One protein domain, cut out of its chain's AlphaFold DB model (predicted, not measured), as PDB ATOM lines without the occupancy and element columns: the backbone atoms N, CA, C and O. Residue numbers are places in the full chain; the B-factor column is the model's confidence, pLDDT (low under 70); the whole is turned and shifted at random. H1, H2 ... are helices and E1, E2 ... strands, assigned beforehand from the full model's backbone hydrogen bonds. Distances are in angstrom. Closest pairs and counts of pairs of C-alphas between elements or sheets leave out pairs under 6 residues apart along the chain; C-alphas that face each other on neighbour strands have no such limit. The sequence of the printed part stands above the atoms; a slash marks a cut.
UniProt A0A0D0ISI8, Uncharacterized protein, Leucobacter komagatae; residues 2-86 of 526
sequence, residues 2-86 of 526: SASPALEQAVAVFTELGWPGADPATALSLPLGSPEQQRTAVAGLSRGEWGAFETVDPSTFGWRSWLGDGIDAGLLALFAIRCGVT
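What this domain is: This is residues 2 to 86 of the 526 residues of an uncharacterized protein of Leucobacter komagatae (UniProt A0A0D0ISI8). A two-stranded hairpin, E1 and E2, reaches out like an arm from a small head of three helices, H1, H2 and H3, and makes one end of the longest axis. In the head H2 packs on both H1 and H3 at steep angles, and the long link of residues 17 to 34 loops along one side of it. The printed part has 85 residues with three named helices and two named strands, in the order H1, H2, E1, E2, H3; the sheet, E1 - E2, is antiparallel, and the class is mixed, helices and strands. The whole is compact, with a radius of gyration of the C-alphas of 13.5 A, yet elongated in outline, spanning 45 by 26 by 22 A.

How they stand to each other: E1, residues 51 to 57, and E2, residues 60 to 65, are antiparallel neighbours and form a hairpin, with 141 degrees between their directions. N 54 and O 62 are within hydrogen-bond range at 3.0 A, as are N 64 and O 52 at 2.8 A. H1, residues 5 to 16, is apart from both strands. H2, residues 35 to 45, touches H1, and their closest C-alphas, those of Leu 7 and Gly 44, are 4.2 A apart. H1 and H2 run opposite ways at a steep tilt of 52 degrees. H2 also touches H3, residues 73 to 83, with the C-alphas of Gln 38 and Cys 83 closest at 5.5 A. H2 and H3 run opposite ways at a steep tilt of 46 degrees. H1 and H3 are close but not clearly touching, their closest C-alphas, those of Phe 14 and Leu 76, being 7.3 A apart; their lines are about perpendicular, at 89 degrees. In H1, H2 and H3 every O i to N i+4 pair is within hydrogen-bond range.

Where its parts are: E1 is 15.8 A long from first to last C-alpha and begins with C-alpha 51 at (78.825, 4.128, 59.965); E2 is 14.9 A long. H1 is 16.3 A long and begins with C-alpha 5 at (66.667, 5.789, 67.462). H2 is 15.1 A long, and H3, 14.9 A long, ends with C-alpha 83 at (72.736, -10.436, 73.842).

The domain as a whole: The two C-alphas farthest apart, those of Pro 35 and Ser 59, are 45.9 A apart. The printed part has no cut. The link from H1 to H2, 18 residues, is long; those from H2 to E1 and from E1 to E2 are tight, and that from E2 to H3 is short. The mean pLDDT of the printed part is 91.3, with 82 for E1 and 81 for E2, and no printed residue is under 70.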
ATOM      1  N   SER A   2      72.649   9.257  59.462       70.31
ATOM      2  CA  SER A   2      72.709   9.298  60.938       70.31
ATOM      3  C   SER A   2      72.390   7.936  61.567       70.31
ATOM      4  O   SER A   2      71.894   7.033  60.889       70.31
ATOM      5  N   ALA A   3      72.618   7.810  62.878       77.69
ATOM      6  CA  ALA A   3      72.104   6.696  63.669       77.69
ATOM      7  C   ALA A   3      70.566   6.604  63.597       77.69
ATOM      8  O   ALA A   3      69.876   7.565  63.242       77.69
ATOM      9  N   SER A   4      70.032   5.427  63.937       86.50
ATOM     10  CA  SER A   4      68.592   5.236  64.147       86.50
ATOM     11  C   SER A   4      68.256   5.296  65.643       86.50
ATOM     12  O   SER A   4      69.075   4.837  66.442       86.50
ATOM     13  N   PRO A   5      67.045   5.726  66.045       90.38
ATOM     14  CA  PRO A   5      66.667   5.789  67.462       90.38
ATOM     15  C   PRO A   5      66.765   4.446  68.207       90.38
ATOM     16  O   PRO A   5      67.000   4.415  69.410       90.38
ATOM     17  N   ALA A   6      66.620   3.319  67.501       92.38
ATOM     18  CA  ALA A   6      66.819   1.990  68.080       92.38
ATOM     19  C   ALA A   6      68.308   1.680  68.334       92.38
ATOM     20  O   ALA A   6      68.643   1.064  69.344       92.38
ATOM     21  N   LEU A   7      69.208   2.126  67.447       93.12
ATOM     22  CA  LEU A   7      70.656   2.011  67.639       93.12
ATOM     23  C   LEU A   7      71.123   2.894  68.804       93.12
ATOM     24  O   LEU A   7      71.883   2.425  69.644       93.12
ATOM     25  N   GLU A   8      70.612   4.122  68.905       93.25
ATOM     26  CA  GLU A   8      70.879   5.037  70.026       93.25
ATOM     27  C   GLU A   8      70.450   4.425  71.370       93.25
ATOM     28  O   GLU A   8      71.232   4.409  72.318       93.25
ATOM     29  N   GLN A   9      69.254   3.830  71.442       94.56
ATOM     30  CA  GLN A   9      68.783   3.119  72.640       94.56
ATOM     31  C   GLN A   9      69.656   1.904  72.992       94.56
ATOM     32  O   GLN A   9      69.925   1.659  74.166       94.56
ATOM     33  N   ALA A  10      70.141   1.153  71.999       96.38
ATOM     34  CA  ALA A  10      71.047   0.033  72.242       96.38
ATOM     35  C   ALA A  10      72.447   0.478  72.710       96.38
ATOM     36  O   ALA A  10      73.025  -0.161  73.589       96.38
ATOM     37  N   VAL A  11      72.976   1.584  72.172       95.62
ATOM     38  CA  VAL A  11      74.236   2.200  72.627       95.62
ATOM     39  C   VAL A  11      74.083   2.793  74.034       95.62
ATOM     40  O   VAL A  11      75.009   2.686  74.842       95.62
ATOM     41  N   ALA A  12      72.912   3.334  74.380       95.81
ATOM     42  CA  ALA A  12      72.607   3.774  75.741       95.81
ATOM     43  C   ALA A  12      72.636   2.602  76.740       95.81
ATOM     44  O   ALA A  12      73.306   2.712  77.762       95.81
ATOM     45  N   VAL A  13      72.012   1.461  76.419       97.50
ATOM     46  CA  VAL A  13      72.074   0.241  77.253       97.50
ATOM     47  C   VAL A  13      73.510  -0.291  77.377       97.50
ATOM     48  O   VAL A  13      73.961  -0.594  78.477       97.50
ATOM     49  N   PHE A  14      74.264  -0.362  76.276       97.25
ATOM     50  CA  PHE A  14      75.687  -0.735  76.283       97.25
ATOM     51  C   PHE A  14      76.519   0.167  77.217       97.25
ATOM     52  O   PHE A  14      77.371  -0.316  77.965       97.25
ATOM     53  N   THR A  15      76.224   1.470  77.216       96.31
ATOM     54  CA  THR A  15      76.879   2.479  78.063       96.31
ATOM     55  C   THR A  15      76.476   2.360  79.533       96.31
ATOM     56  O   THR A  15      77.347   2.377  80.401       96.31
ATOM     57  N   GLU A  16      75.185   2.179  79.822       96.69
ATOM     58  CA  GLU A  16      74.642   1.954  81.173       96.69
ATOM     59  C   GLU A  16      75.280   0.726  81.845       96.69
ATOM     60  O   GLU A  16      75.615   0.753  83.028       96.69
ATOM     61  N   LEU A  17      75.509  -0.336  81.066       97.12
ATOM     62  CA  LEU A  17      76.121  -1.589  81.511       97.12
ATOM     63  C   LEU A  17      77.657  -1.534  81.629       97.12
ATOM     64  O   LEU A  17      78.276  -2.556  81.931       97.12
ATOM     65  N   GLY A  18      78.284  -0.374  81.407       95.19
ATOM     66  CA  GLY A  18      79.716  -0.166  81.649       95.19
ATOM     67  C   GLY A  18      80.659  -0.822  80.635       95.19
ATOM     68  O   GLY A  18      81.827  -1.037  80.951       95.19
ATOM     69  N   TRP A  19      80.186  -1.143  79.427       96.06
ATOM     70  CA  TRP A  19      81.039  -1.690  78.362       96.06
ATOM     71  C   TRP A  19      82.011  -0.684  77.703       96.06
ATOM     72  O   TRP A  19      83.092  -1.118  77.296       96.06
ATOM     73  N   PRO A  20      81.708   0.628  77.552       94.31
ATOM     74  CA  PRO A  20      82.652   1.578  76.961       94.31
ATOM     75  C   PRO A  20      83.973   1.652  77.735       94.31
ATOM     76  O   PRO A  20      83.995   1.942  78.928       94.31
ATOM     77  N   GLY A  21      85.087   1.409  77.041       87.62
ATOM     78  CA  GLY A  21      86.428   1.429  77.635       87.62
ATOM     79  C   GLY A  21      86.802   0.193  78.464       87.62
ATOM     80  O   GLY A  21      87.905   0.164  79.007       87.62
ATOM     81  N   ALA A  22      85.939  -0.825  78.549       92.62
ATOM     82  CA  ALA A  22      86.291  -2.105  79.158       92.62
ATOM     83  C   ALA A  22      87.352  -2.858  78.328       92.62
ATOM     84  O   ALA A  22      87.415  -2.728  77.105       92.62
ATOM     85  N   ASP A  23      88.172  -3.682  78.986       93.25
ATOM     86  CA  ASP A  23      89.126  -4.568  78.310       93.25
ATOM     87  C   ASP A  23      88.362  -5.649  77.514       93.25
ATOM     88  O   ASP A  23      87.589  -6.398  78.128       93.25
ATOM     89  N   PRO A  24      88.568  -5.789  76.186       92.25
ATOM     90  CA  PRO A  24      87.955  -6.848  75.388       92.25
ATOM     91  C   PRO A  24      88.135  -8.257  75.966       92.25
ATOM     92  O   PRO A  24      87.215  -9.067  75.854       92.25
ATOM     93  N   ALA A  25      89.249  -8.553  76.648       92.19
ATOM     94  CA  ALA A  25      89.467  -9.849  77.299       92.19
ATOM     95  C   ALA A  25      88.428 -10.166  78.399       92.19
ATOM     96  O   ALA A  25      88.217 -11.331  78.737       92.19
ATOM     97  N   THR A  26      87.731  -9.153  78.927       94.38
ATOM     98  CA  THR A  26      86.661  -9.297  79.933       94.38
ATOM     99  C   THR A  26      85.255  -9.447  79.337       94.38
ATOM    100  O   THR A  26      84.295  -9.630  80.081       94.38
ATOM    101  N   ALA A  27      85.090  -9.441  78.007       94.81
ATOM    102  CA  ALA A  27      83.771  -9.400  77.354       94.81
ATOM    103  C   ALA A  27      82.805 -10.549  77.733       94.81
ATOM    104  O   ALA A  27      81.589 -10.392  77.600       94.81
ATOM    105  N   LEU A  28      83.312 -11.684  78.229       96.00
ATOM    106  CA  LEU A  28      82.502 -12.798  78.749       96.00
ATOM    107  C   LEU A  28      82.006 -12.600  80.196       96.00
ATOM    108  O   LEU A  28      80.964 -13.149  80.557       96.00
ATOM    109  N   SER A  29      82.697 -11.813  81.024       95.81
ATOM    110  CA  SER A  29      82.286 -11.519  82.408       95.81
ATOM    111  C   SER A  29      81.493 -10.215  82.552       95.81
ATOM    112  O   SER A  29      80.817 -10.033  83.564       95.81
ATOM    113  N   LEU A  30      81.522  -9.332  81.546       96.44
ATOM    114  CA  LEU A  30      80.710  -8.110  81.520       96.44
ATOM    115  C   LEU A  30      79.191  -8.410  81.536       96.44
ATOM    116  O   LEU A  30      78.748  -9.413  80.956       96.44
ATOM    117  N   PRO A  31      78.376  -7.549  82.181       96.94
ATOM    118  CA  PRO A  31      76.942  -7.763  82.341       96.94
ATOM    119  C   PRO A  31      76.171  -7.522  81.036       96.94
ATOM    120  O   PRO A  31      76.489  -6.624  80.262       96.94
ATOM    121  N   LEU A  32      75.100  -8.293  80.825       97.12
ATOM    122  CA  LEU A  32      74.202  -8.152  79.666       97.12
ATOM    123  C   LEU A  32      72.912  -7.370  79.978       97.12
ATOM    124  O   LEU A  32      72.102  -7.147  79.084       97.12
ATOM    125  N   GLY A  33      72.714  -6.952  81.233       96.62
ATOM    126  CA  GLY A  33      71.496  -6.276  81.686       96.62
ATOM    127  C   GLY A  33      70.287  -7.204  81.834       96.62
ATOM    128  O   GLY A  33      70.390  -8.427  81.690       96.62
ATOM    129  N   SER A  34      69.128  -6.622  82.144       97.50
ATOM    130  CA  SER A  34      67.860  -7.349  82.275       97.50
ATOM    131  C   SER A  34      67.351  -7.890  80.924       97.50
ATOM    132  O   SER A  34      67.797  -7.441  79.865       97.50
ATOM    133  N   PRO A  35      66.365  -8.810  80.910       97.56
ATOM    134  CA  PRO A  35      65.724  -9.265  79.673       97.56
ATOM    135  C   PRO A  35      65.093  -8.136  78.838       97.56
ATOM    136  O   PRO A  35      64.873  -8.302  77.640       97.56
ATOM    137  N   GLU A  36      64.786  -6.985  79.435       97.12
ATOM    138  CA  GLU A  36      64.278  -5.778  78.771       97.12
ATOM    139  C   GLU A  36      65.427  -5.063  78.056       97.12
ATOM    140  O   GLU A  36      65.344  -4.826  76.852       97.12
ATOM    141  N   GLN A  37      66.524  -4.800  78.774       97.75
ATOM    142  CA  GLN A  37      67.751  -4.209  78.231       97.75
ATOM    143  C   GLN A  37      68.320  -5.054  77.080       97.75
ATOM    144  O   GLN A  37      68.625  -4.513  76.018       97.75
ATOM    145  N   GLN A  38      68.362  -6.383  77.231       97.88
ATOM    146  CA  GLN A  38      68.797  -7.302  76.172       97.88
ATOM    147  C   GLN A  38      67.883  -7.245  74.940       97.88
ATOM    148  O   GLN A  38      68.377  -7.225  73.813       97.88
ATOM    149  N   ARG A  39      66.555  -7.157  75.118       97.50
ATOM    150  CA  ARG A  39      65.610  -7.001  73.995       97.50
ATOM    151  C   ARG A  39      65.794  -5.665  73.270       97.50
ATOM    152  O   ARG A  39      65.788  -5.658  72.040       97.50
ATOM    153  N   THR A  40      66.014  -4.570  73.997       97.25
ATOM    154  CA  THR A  40      66.343  -3.253  73.420       97.25
ATOM    155  C   THR A  40      67.663  -3.298  72.643       97.25
ATOM    156  O   THR A  40      67.713  -2.866  71.491       97.25
ATOM    157  N   ALA A  41      68.707  -3.897  73.223       97.19
ATOM    158  CA  ALA A  41      70.001  -4.082  72.569       97.19
ATOM    159  C   ALA A  41      69.877  -4.902  71.274       97.19
ATOM    160  O   ALA A  41      70.325  -4.464  70.215       97.19
ATOM    161  N   VAL A  42      69.200  -6.056  71.309       97.50
ATOM    162  CA  VAL A  42      68.974  -6.883  70.111       97.50
ATOM    163  C   VAL A  42      68.160  -6.131  69.056       97.50
ATOM    164  O   VAL A  42      68.498  -6.220  67.873       97.50
ATOM    165  N   ALA A  43      67.139  -5.358  69.439       95.31
ATOM    166  CA  ALA A  43      66.334  -4.576  68.498       95.31
ATOM    167  C   ALA A  43      67.164  -3.521  67.738       95.31
ATOM    168  O   ALA A  43      67.033  -3.416  66.517       95.31
ATOM    169  N   GLY A  44      68.044  -2.790  68.431       94.69
ATOM    170  CA  GLY A  44      68.922  -1.784  67.822       94.69
ATOM    171  C   GLY A  44      70.113  -2.358  67.049       94.69
ATOM    172  O   GLY A  44      70.472  -1.841  65.994       94.69
ATOM    173  N   LEU A  45      70.723  -3.441  67.538       96.62
ATOM    174  CA  LEU A  45      71.983  -3.967  66.994       96.62
ATOM    175  C   LEU A  45      71.777  -4.997  65.869       96.62
ATOM    176  O   LEU A  45      72.693  -5.222  65.074       96.62
ATOM    177  N   SER A  46      70.580  -5.583  65.733       95.00
ATOM    178  CA  SER A  46      70.285  -6.605  64.708       95.00
ATOM    179  C   SER A  46      70.271  -6.098  63.258       95.00
ATOM    180  O   SER A  46      70.298  -6.920  62.340       95.00
ATOM    181  N   ARG A  47      70.168  -4.782  63.020       90.44
ATOM    182  CA  ARG A  47      69.967  -4.176  61.688       90.44
ATOM    183  C   ARG A  47      70.660  -2.813  61.567       90.44
ATOM    184  O   ARG A  47      71.083  -2.248  62.568       90.44
ATOM    185  N   GLY A  48      70.724  -2.292  60.340       86.50
ATOM    186  CA  GLY A  48      71.300  -0.981  60.019       86.50
ATOM    187  C   GLY A  48      72.828  -0.967  60.022       86.50
ATOM    188  O   GLY A  48      73.469  -1.879  60.545       86.50
ATOM    189  N   GLU A  49      73.416   0.078  59.450       86.00
ATOM    190  CA  GLU A  49      74.865   0.277  59.483       86.00
ATOM    191  C   GLU A  49      75.288   1.094  60.708       86.00
ATOM    192  O   GLU A  49      74.503   1.852  61.280       86.00
ATOM    193  N   TRP A  50      76.536   0.907  61.136       90.44
ATOM    194  CA  TRP A  50      77.139   1.587  62.294       90.44
ATOM    195  C   TRP A  50      78.040   2.766  61.888       90.44
ATOM    196  O   TRP A  50      78.788   3.314  62.697       90.44
ATOM    197  N   GLY A  51      77.985   3.140  60.616       86.06
ATOM    198  CA  GLY A  51      78.825   4.128  59.965       86.06
ATOM    199  C   GLY A  51      78.765   3.943  58.452       86.06
ATOM    200  O   GLY A  51      78.075   3.049  57.957       86.06
ATOM    201  N   ALA A  52      79.504   4.764  57.718       84.06
ATOM    202  CA  ALA A  52      79.695   4.598  56.281       84.06
ATOM    203  C   ALA A  52      81.074   5.102  55.846       84.06
ATOM    204  O   ALA A  52      81.684   5.939  56.512       84.06
ATOM    205  N   PHE A  53      81.547   4.619  54.695       80.75
ATOM    206  CA  PHE A  53      82.627   5.287  53.977       80.75
ATOM    207  C   PHE A  53      82.063   6.540  53.298       80.75
ATOM    208  O   PHE A  53      81.254   6.448  52.378       80.75
ATOM    209  N   GLU A  54      82.468   7.703  53.793       84.31
ATOM    210  CA  GLU A  54      82.037   9.022  53.333       84.31
ATOM    211  C   GLU A  54      83.271   9.945  53.237       84.31
ATOM    212  O   GLU A  54      84.337   9.661  53.790       84.31
ATOM    213  N   THR A  55      83.145  11.082  52.554       80.31
ATOM    214  CA  THR A  55      84.187  12.120  52.553       80.31
ATOM    215  C   THR A  55      84.334  12.694  53.966       80.31
ATOM    216  O   THR A  55      83.369  13.239  54.520       80.31
ATOM    217  N   VAL A  56      85.513  12.535  54.573       77.38
ATOM    218  CA  VAL A  56      85.825  12.971  55.947       77.38
ATOM    219  C   VAL A  56      86.252  14.437  55.948       77.38
ATOM    220  O   VAL A  56      85.719  15.224  56.728       77.38
ATOM    221  N   ASP A  57      87.129  14.798  55.014       78.62
ATOM    222  CA  ASP A  57      87.542  16.159  54.661       78.62
ATOM    223  C   ASP A  57      87.657  16.270  53.120       78.62
ATOM    224  O   ASP A  57      87.607  15.235  52.451       78.62
ATOM    225  N   PRO A  58      87.804  17.468  52.518       77.38
ATOM    226  CA  PRO A  58      87.808  17.642  51.056       77.38
ATOM    227  C   PRO A  58      88.874  16.848  50.277       77.38
ATOM    228  O   PRO A  58      88.749  16.712  49.060       77.38
ATOM    229  N   SER A  59      89.902  16.335  50.954       80.62
ATOM    230  CA  SER A  59      90.985  15.511  50.402       80.62
ATOM    231  C   SER A  59      90.936  14.036  50.831       80.62
ATOM    232  O   SER A  59      91.509  13.195  50.137       80.62
ATOM    233  N   THR A  60      90.244  13.693  51.924       76.88
ATOM    234  CA  THR A  60      90.269  12.345  52.522       76.88
ATOM    235  C   THR A  60      88.901  11.663  52.515       76.88
ATOM    236  O   THR A  60      87.942  12.114  53.144       76.88
ATOM    237  N   PHE A  61      88.832  10.489  51.883       80.38
ATOM    238  CA  PHE A  61      87.704   9.560  51.993       80.38
ATOM    239  C   PHE A  61      87.971   8.540  53.112       80.38
ATOM    240  O   PHE A  61      89.080   8.011  53.205       80.38
ATOM    241  N   GLY A  62      86.991   8.250  53.970       79.94
ATOM    242  CA  GLY A  62      87.229   7.425  55.159       79.94
ATOM    243  C   GLY A  62      85.964   6.981  55.886       79.94
ATOM    244  O   GLY A  62      84.847   7.315  55.500       79.94
ATOM    245  N   TRP A  63      86.131   6.181  56.941       82.38
ATOM    246  CA  TRP A  63      85.004   5.641  57.704       82.38
ATOM    247  C   TRP A  63      84.483   6.648  58.736       82.38
ATOM    248  O   TRP A  63      85.150   6.931  59.734       82.38
ATOM    249  N   ARG A  64      83.263   7.149  58.532       83.19
ATOM    250  CA  ARG A  64      82.521   7.960  59.503       83.19
ATOM    251  C   ARG A  64      81.647   7.042  60.361       83.19
ATOM    252  O   ARG A  64      80.665   6.493  59.869       83.19
ATOM    253  N   SER A  65      82.001   6.886  61.638       85.12
ATOM    254  CA  SER A  65      81.182   6.170  62.630       85.12
ATOM    255  C   SER A  65      79.868   6.909  62.903       85.12
ATOM    256  O   SER A  65      79.847   8.139  62.939       85.12
ATOM    257  N   TRP A  66      78.787   6.165  63.144       87.88
ATOM    258  CA  TRP A  66      77.509   6.691  63.652       87.88
ATOM    259  C   TRP A  66      77.226   6.246  65.096       87.88
ATOM    260  O   TRP A  66      76.147   6.512  65.615       87.88
ATOM    261  N   LEU A  67      78.174   5.569  65.756       85.88
ATOM    262  CA  LEU A  67      78.017   5.072  67.133       85.88
ATOM    263  C   LEU A  67      78.234   6.144  68.217       85.88
ATOM    264  O   LEU A  67      77.976   5.875  69.385       85.88
ATOM    265  N   GLY A  68      78.699   7.338  67.840       80.31
ATOM    266  CA  GLY A  68      79.154   8.374  68.770       80.31
ATOM    267  C   GLY A  68      80.623   8.215  69.177       80.31
ATOM    268  O   GLY A  68      81.265   7.198  68.900       80.31
ATOM    269  N   ASP A  69      81.167   9.252  69.814       78.94
ATOM    270  CA  ASP A  69      82.566   9.280  70.246       78.94
ATOM    271  C   ASP A  69      82.830   8.294  71.394       78.94
ATOM    272  O   ASP A  69      82.006   8.101  72.287       78.94
ATOM    273  N   GLY A  70      84.001   7.655  71.375       81.56
ATOM    274  CA  GLY A  70      84.429   6.698  72.403       81.56
ATOM    275  C   GLY A  70      83.802   5.297  72.322       81.56
ATOM    276  O   GLY A  70      84.290   4.392  73.000       81.56
ATOM    277  N   ILE A  71      82.784   5.071  71.482       89.56
ATOM    278  CA  ILE A  71      82.163   3.746  71.329       89.56
ATOM    279  C   ILE A  71      82.998   2.849  70.403       89.56
ATOM    280  O   ILE A  71      83.120   3.074  69.198       89.56
ATOM    281  N   ASP A  72      83.553   1.785  70.980       90.56
ATOM    282  CA  ASP A  72      84.297   0.751  70.264       90.56
ATOM    283  C   ASP A  72      83.338  -0.233  69.571       90.56
ATOM    284  O   ASP A  72      82.667  -1.037  70.222       90.56
ATOM    285  N   ALA A  73      83.304  -0.198  68.237       91.12
ATOM    286  CA  ALA A  73      82.500  -1.112  67.423       91.12
ATOM    287  C   ALA A  73      82.850  -2.600  67.641       91.12
ATOM    288  O   ALA A  73      81.987  -3.459  67.479       91.12
ATOM    289  N   GLY A  74      84.085  -2.924  68.038       93.06
ATOM    290  CA  GLY A  74      84.488  -4.283  68.398       93.06
ATOM    291  C   GLY A  74      83.830  -4.754  69.693       93.06
ATOM    292  O   GLY A  74      83.197  -5.807  69.706       93.06
ATOM    293  N   LEU A  75      83.901  -3.948  70.757       94.75
ATOM    294  CA  LEU A  75      83.206  -4.243  72.019       94.75
ATOM    295  C   LEU A  75      81.685  -4.301  71.822       94.75
ATOM    296  O   LEU A  75      81.037  -5.215  72.334       94.75
ATOM    297  N   LEU A  76      81.115  -3.384  71.032       95.88
ATOM    298  CA  LEU A  76      79.685  -3.377  70.715       95.88
ATOM    299  C   LEU A  76      79.259  -4.623  69.920       95.88
ATOM    300  O   LEU A  76      78.169  -5.148  70.146       95.88
ATOM    301  N   ALA A  77      80.115  -5.142  69.032       96.12
ATOM    302  CA  ALA A  77      79.878  -6.407  68.336       96.12
ATOM    303  C   ALA A  77      79.900  -7.614  69.292       96.12
ATOM    304  O   ALA A  77      79.017  -8.467  69.199       96.12
ATOM    305  N   LEU A  78      80.845  -7.673  70.240       97.44
ATOM    306  CA  LEU A  78      80.880  -8.738  71.255       97.44
ATOM    307  C   LEU A  78      79.639  -8.691  72.164       97.44
ATOM    308  O   LEU A  78      79.001  -9.723  72.374       97.44
ATOM    309  N   PHE A  79      79.234  -7.503  72.623       97.94
ATOM    310  CA  PHE A  79      77.982  -7.299  73.363       97.94
ATOM    311  C   PHE A  79      76.761  -7.774  72.561       97.94
ATOM    312  O   PHE A  79      75.965  -8.572  73.057       97.94
ATOM    313  N   ALA A  80      76.647  -7.359  71.294       98.00
ATOM    314  CA  ALA A  80      75.551  -7.752  70.409       98.00
ATOM    315  C   ALA A  80      75.431  -9.280  70.262       98.00
ATOM    316  O   ALA A  80      74.321  -9.818  70.318       98.00
ATOM    317  N   ILE A  81      76.558  -9.986  70.099       98.12
ATOM    318  CA  ILE A  81      76.595 -11.455  70.009       98.12
ATOM    319  C   ILE A  81      76.065 -12.076  71.299       98.12
ATOM    320  O   ILE A  81      75.148 -12.898  71.240       98.12
ATOM    321  N   ARG A  82      76.572 -11.647  72.461       98.00
ATOM    322  CA  ARG A  82      76.163 -12.201  73.762       98.00
ATOM    323  C   ARG A  82      74.692 -11.934  74.077       98.00
ATOM    324  O   ARG A  82      74.004 -12.861  74.499       98.00
ATOM    325  N   CYS A  83      74.172 -10.745  73.764       97.50
ATOM    326  CA  CYS A  83      72.736 -10.436  73.842       97.50
ATOM    327  C   CYS A  83      71.874 -11.234  72.844       97.50
ATOM    328  O   CYS A  83      70.673 -11.375  73.061       97.50
ATOM    329  N   GLY A  84      72.460 -11.792  71.778       96.75
ATOM    330  CA  GLY A  84      71.792 -12.738  70.882       96.75
ATOM    331  C   GLY A  84      71.366 -12.197  69.515       96.75
ATOM    332  O   GLY A  84      70.376 -12.684  68.967       96.75
ATOM    333  N   VAL A  85      72.096 -11.244  68.917       97.94
ATOM    334  CA  VAL A  85      71.931 -10.981  67.470       97.94
ATOM    335  C   VAL A  85      72.296 -12.227  66.653       97.94
ATOM    336  O   VAL A  85      73.113 -13.047  67.072       97.94
ATOM    337  N   THR A  86      71.708 -12.388  65.466       98.12
ATOM    338  CA  THR A  86      71.926 -13.587  64.637       98.12
ATOM    339  C   THR A  86      73.383 -13.733  64.186       98.12
ATOM    340  O   THR A  86      74.074 -12.741  63.955       98.12
TER     341      THR A  86